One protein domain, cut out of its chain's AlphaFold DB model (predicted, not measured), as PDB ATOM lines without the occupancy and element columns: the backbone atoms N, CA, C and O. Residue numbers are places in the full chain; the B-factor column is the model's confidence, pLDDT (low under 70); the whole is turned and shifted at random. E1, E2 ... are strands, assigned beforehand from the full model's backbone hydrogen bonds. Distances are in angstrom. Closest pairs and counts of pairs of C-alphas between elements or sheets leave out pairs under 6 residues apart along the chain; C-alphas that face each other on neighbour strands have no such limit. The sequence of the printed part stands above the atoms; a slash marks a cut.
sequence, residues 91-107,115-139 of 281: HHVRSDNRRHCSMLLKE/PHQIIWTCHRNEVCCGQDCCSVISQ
ATOM      1  N   HIS A  91      30.444  -1.611  40.501       55.34
ATOM      2  CA  HIS A  91      30.152  -1.528  39.076       55.34
ATOM      3  C   HIS A  91      29.716  -2.906  38.577       55.34
ATOM      4  O   HIS A  91      30.482  -3.869  38.623       55.34
ATOM      5  N   HIS A  92      28.472  -2.990  38.107       57.34
ATOM      6  CA  HIS A  92      27.901  -4.203  37.535       57.34
ATOM      7  C   HIS A  92      27.842  -4.031  36.021       57.34
ATOM      8  O   HIS A  92      27.099  -3.188  35.518       57.34
ATOM      9  N   VAL A  93      28.600  -4.837  35.284       60.66
ATOM     10  CA  VAL A  93      28.479  -4.908  33.824       60.66
ATOM     11  C   VAL A  93      27.593  -6.104  33.501       60.66
ATOM     12  O   VAL A  93      27.924  -7.250  33.813       60.66
ATOM     13  N   ARG A  94      26.418  -5.833  32.930       54.31
ATOM     14  CA  ARG A  94      25.484  -6.870  32.487       54.31
ATOM     15  C   ARG A  94      25.868  -7.278  31.068       54.31
ATOM     16  O   ARG A  94      25.512  -6.590  30.122       54.31
ATOM     17  N   SER A  95      26.593  -8.383  30.945       54.47
ATOM     18  CA  SER A  95      26.923  -9.009  29.664       54.47
ATOM     19  C   SER A  95      26.411 -10.446  29.695       54.47
ATOM     20  O   SER A  95      26.683 -11.168  30.648       54.47
ATOM     21  N   ASP A  96      25.598 -10.823  28.708       58.72
ATOM     22  CA  ASP A  96      25.097 -12.179  28.443       58.72
ATOM     23  C   ASP A  96      24.857 -13.086  29.656       58.72
ATOM     24  O   ASP A  96      25.669 -13.938  30.014       58.72
ATOM     25  N   ASN A  97      23.660 -12.974  30.245       70.31
ATOM     26  CA  ASN A  97      23.109 -13.964  31.181       70.31
ATOM     27  C   ASN A  97      23.982 -14.307  32.409       70.31
ATOM     28  O   ASN A  97      23.659 -15.240  33.145       70.31
ATOM     29  N   ARG A  98      25.055 -13.566  32.676       70.12
ATOM     30  CA  ARG A  98      25.865 -13.650  33.888       70.12
ATOM     31  C   ARG A  98      26.043 -12.248  34.438       70.12
ATOM     32  O   ARG A  98      26.132 -11.270  33.698       70.12
ATOM     33  N   ARG A  99      26.033 -12.135  35.762       78.38
ATOM     34  CA  ARG A  99      26.315 -10.863  36.427       78.38
ATOM     35  C   ARG A  99      27.777 -10.877  36.830       78.38
ATOM     36  O   ARG A  99      28.193 -11.760  37.576       78.38
ATOM     37  N   HIS A 100      28.540  -9.926  36.305       85.00
ATOM     38  CA  HIS A 100      29.918  -9.708  36.714       85.00
ATOM     39  C   HIS A 100      29.923  -8.751  37.902       85.00
ATOM     40  O   HIS A 100      29.381  -7.645  37.818       85.00
ATOM     41  N   CYS A 101      30.517  -9.199  38.999       85.06
ATOM     42  CA  CYS A 101      30.750  -8.417  40.199       85.06
ATOM     43  C   CYS A 101      32.229  -8.040  40.228       85.06
ATOM     44  O   CYS A 101      33.090  -8.861  39.900       85.06
ATOM     45  N   SER A 102      32.532  -6.799  40.598       84.12
ATOM     46  CA  SER A 102      33.916  -6.377  40.760       84.12
ATOM     47  C   SER A 102      34.064  -5.451  41.953       84.12
ATOM     48  O   SER A 102      33.237  -4.566  42.164       84.12
ATOM     49  N   MET A 103      35.133  -5.663  42.713       79.81
ATOM     50  CA  MET A 103      35.497  -4.837  43.857       79.81
ATOM     51  C   MET A 103      36.937  -4.369  43.693       79.81
ATOM     52  O   MET A 103      37.828  -5.145  43.337       79.81
ATOM     53  N   LEU A 104      37.158  -3.083  43.956       73.44
ATOM     54  CA  LEU A 104      38.499  -2.528  44.066       73.44
ATOM     55  C   LEU A 104      39.051  -2.900  45.438       73.44
ATOM     56  O   LEU A 104      38.459  -2.544  46.460       73.44
ATOM     57  N   LEU A 105      40.182  -3.603  45.474       71.94
ATOM     58  CA  LEU A 105      40.902  -3.763  46.726       71.94
ATOM     59  C   LEU A 105      41.515  -2.412  47.040       71.94
ATOM     60  O   LEU A 105      42.436  -1.953  46.365       71.94
ATOM     61  N   LYS A 106      40.976  -1.763  48.068       61.72
ATOM     62  CA  LYS A 106      41.591  -0.591  48.674       61.72
ATOM     63  C   LYS A 106      42.772  -1.058  49.520       61.72
ATOM     64  O   LYS A 106      42.761  -0.956  50.740       61.72
ATOM     65  N   GLU A 107      43.760  -1.644  48.861       61.56
ATOM     66  CA  GLU A 107      45.058  -1.854  49.467       61.56
ATOM     67  C   GLU A 107      45.748  -0.494  49.480       61.56
ATOM     68  O   GLU A 107      45.908   0.160  48.446       61.56
ATOM     69  N   PRO A 115      46.129  -0.832  40.633       63.84
ATOM     70  CA  PRO A 115      45.072  -1.338  41.498       63.84
ATOM     71  C   PRO A 115      44.647  -2.737  41.044       63.84
ATOM     72  O   PRO A 115      44.268  -2.941  39.889       63.84
ATOM     73  N   HIS A 116      44.724  -3.701  41.958       67.12
ATOM     74  CA  HIS A 116      44.241  -5.051  41.720       67.12
ATOM     75  C   HIS A 116      42.714  -5.058  41.873       67.12
ATOM     76  O   HIS A 116      42.176  -4.832  42.957       67.12
ATOM     77  N   GLN A 117      42.006  -5.281  40.767       79.50
ATOM     78  CA  GLN A 117      40.561  -5.492  40.757       79.50
ATOM     79  C   GLN A 117      40.296  -6.996  40.773       79.50
ATOM     80  O   GLN A 117      40.778  -7.716  39.897       79.50
ATOM     81  N   ILE A 118      39.521  -7.472  41.746       80.25
ATOM     82  CA  ILE A 118      39.023  -8.850  41.728       80.25
ATOM     83  C   ILE A 118      37.674  -8.840  41.016       80.25
ATOM     84  O   ILE A 118      36.795  -8.036  41.336       80.25
ATOM     85  N   ILE A 119      37.536  -9.720  40.026       85.94
ATOM     86  CA  ILE A 119      36.323  -9.898  39.229       85.94
ATOM     87  C   ILE A 119      35.827 -11.323  39.455       85.94
ATOM     88  O   ILE A 119      36.588 -12.276  39.293       85.94
ATOM     89  N   TRP A 120      34.550 -11.471  39.792       87.44
ATOM     90  CA  TRP A 120      33.883 -12.769  39.876       87.44
ATOM     91  C   TRP A 120      32.509 -12.721  39.211       87.44
ATOM     92  O   TRP A 120      31.986 -11.656  38.872       87.44
ATOM     93  N   THR A 121      31.930 -13.895  38.967       88.94
ATOM     94  CA  THR A 121      30.643 -14.029  38.274       88.94
ATOM     95  C   THR A 121      29.628 -14.748  39.134       88.94
ATOM     96  O   THR A 121      29.894 -15.866  39.572       88.94
ATOM     97  N   CYS A 122      28.452 -14.146  39.286       88.12
ATOM     98  CA  CYS A 122      27.312 -14.765  39.953       88.12
ATOM     99  C   CYS A 122      26.347 -15.412  38.955       88.12
ATOM    100  O   CYS A 122      26.296 -15.048  37.769       88.12
ATOM    101  N   HIS A 123      25.567 -16.377  39.442       85.75
ATOM    102  CA  HIS A 123      24.555 -17.071  38.655       85.75
ATOM    103  C   HIS A 123      23.406 -16.130  38.241       85.75
ATOM    104  O   HIS A 123      23.235 -15.038  38.784       85.75
ATOM    105  N   ARG A 124      22.575 -16.545  37.272       80.19
ATOM    106  CA  ARG A 124      21.469 -15.721  36.722       80.19
ATOM    107  C   ARG A 124      20.531 -15.152  37.793       80.19
ATOM    108  O   ARG A 124      20.069 -14.014  37.660       80.19
ATOM    109  N   ASN A 125      20.300 -15.932  38.846       82.56
ATOM    110  CA  ASN A 125      19.351 -15.639  39.920       82.56
ATOM    111  C   ASN A 125      20.037 -15.093  41.183       82.56
ATOM    112  O   ASN A 125      19.429 -15.048  42.251       82.56
ATOM    113  N   GLU A 126      21.301 -14.694  41.073       86.62
ATOM    114  CA  GLU A 126      22.100 -14.194  42.183       86.62
ATOM    115  C   GLU A 126      22.464 -12.717  41.986       86.62
ATOM    116  O   GLU A 126      22.473 -12.187  40.868       86.62
ATOM    117  N   VAL A 127      22.744 -12.035  43.092       86.00
ATOM    118  CA  VAL A 127      23.227 -10.651  43.157       86.00
ATOM    119  C   VAL A 127      24.544 -10.578  43.917       86.00
ATOM    120  O   VAL A 127      24.818 -11.401  44.789       86.00
ATOM    121  N   CYS A 128      25.345  -9.571  43.576       87.12
ATOM    122  CA  CYS A 128      26.613  -9.292  44.233       87.12
ATOM    123  C   CYS A 128      26.359  -8.795  45.668       87.12
ATOM    124  O   CYS A 128      25.768  -7.731  45.854       87.12
ATOM    125  N   CYS A 129      26.818  -9.546  46.668       87.06
ATOM    126  CA  CYS A 129      26.736  -9.221  48.092       87.06
ATOM    127  C   CYS A 129      28.146  -9.150  48.692       87.06
ATOM    128  O   CYS A 129      28.616 -10.089  49.333       87.06
ATOM    129  N   GLY A 130      28.852  -8.040  48.482       84.06
ATOM    130  CA  GLY A 130      30.232  -7.917  48.959       84.06
ATOM    131  C   GLY A 130      31.188  -8.721  48.084       84.06
ATOM    132  O   GLY A 130      31.414  -8.304  46.958       84.06
ATOM    133  N   GLN A 131      31.740  -9.827  48.592       81.81
ATOM    134  CA  GLN A 131      32.633 -10.740  47.850       81.81
ATOM    135  C   GLN A 131      31.939 -12.041  47.408       81.81
ATOM    136  O   GLN A 131      32.504 -12.797  46.624       81.81
ATOM    137  N   ASP A 132      30.701 -12.265  47.859       86.19
ATOM    138  CA  ASP A 132      29.928 -13.480  47.596       86.19
ATOM    139  C   ASP A 132      28.683 -13.197  46.739       86.19
ATOM    140  O   ASP A 132      28.252 -12.052  46.549       86.19
ATOM    141  N   CYS A 133      28.083 -14.267  46.215       89.12
ATOM    142  CA  CYS A 133      26.829 -14.232  45.468       89.12
ATOM    143  C   CYS A 133      25.654 -14.602  46.387       89.12
ATOM    144  O   CYS A 133      25.586 -15.724  46.885       89.12
ATOM    145  N   CYS A 134      24.708 -13.683  46.605       88.75
ATOM    146  CA  CYS A 134      23.454 -13.998  47.295       88.75
ATOM    147  C   CYS A 134      22.394 -14.423  46.292       88.75
ATOM    148  O   CYS A 134      22.230 -13.771  45.259       88.75
ATOM    149  N   SER A 135      21.576 -15.418  46.636       81.44
ATOM    150  CA  SER A 135      20.332 -15.635  45.908       81.44
ATOM    151  C   SER A 135      19.453 -14.392  46.035       81.44
ATOM    152  O   SER A 135      19.203 -13.881  47.130       81.44
ATOM    153  N   VAL A 136      18.967 -13.893  44.899       73.19
ATOM    154  CA  VAL A 136      17.840 -12.969  44.912       73.19
ATOM    155  C   VAL A 136      16.659 -13.819  45.334       73.19
ATOM    156  O   VAL A 136      16.006 -14.453  44.505       73.19
ATOM    157  N   ILE A 137      16.384 -13.862  46.637       59.38
ATOM    158  CA  ILE A 137      15.018 -14.087  47.079       59.38
ATOM    159  C   ILE A 137      14.290 -12.902  46.472       59.38
ATOM    160  O   ILE A 137      14.373 -11.784  46.979       59.38
ATOM    161  N   SER A 138      13.693 -13.128  45.305       52.81
ATOM    162  CA  SER A 138      12.737 -12.211  44.734       52.81
ATOM    163  C   SER A 138      11.643 -12.175  45.778       52.81
ATOM    164  O   SER A 138      10.786 -13.055  45.840       52.81
ATOM    165  N   GLN A 139      11.759 -11.224  46.700       47.91
ATOM    166  CA  GLN A 139      10.692 -10.822  47.581       47.91
ATOM    167  C   GLN A 139       9.716 -10.099  46.657       47.91
ATOM    168  O   GLN A 139       9.634  -8.879  46.596       47.91
TER     169      GLN A 139
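What this domain is: This is residues 91 to 107 and 115 to 139 of the 281 residues of an uncharacterized protein of Necator americanus (UniProt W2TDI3). Two antiparallel sheets make a small sandwich, face to face: the longer, E1-E2-E3, is partly covered by the short hairpin E4-E5. The 42 printed residues hold five named strands, E1 to E5 in chain order, and no named helix; the class is all strand. The whole is only just compact, close to loose, with a radius of gyration of the C-alphas of 11.0 A, and elongated, spanning 35 by 21 by 12 A.

Where its parts are: E1 is residues 93 to 95, from C-alpha 93 at (28.479, -4.908, 33.824). E2, residues 98 to 104, is 19.7 A long; E3, residues 117 to 122, 16.2 A. E4 is residues 126 to 129; E5, residues 132 to 135, ends at (20.332, -15.635, 45.908).

How they stand to each other: Hairpin E1-E2 has no N and O within hydrogen-bond range. E2 and E3 have N 101 and O 120 at 2.9 A; E4 and E5, N 127 and O 134 at 2.8 A. Between the sheets, the C-alphas of Cys 101 and Cys 128, the closest of E2 and E4, are 5.8 A apart.

The domain as a whole: Residues 108 to 114 are not printed; C-alphas 107 and 115 are 8.0 A apart. No link printed whole is long. Residues 91 to 96, 106 to 107, 115 to 116 and 137 to 139 have pLDDT under 70.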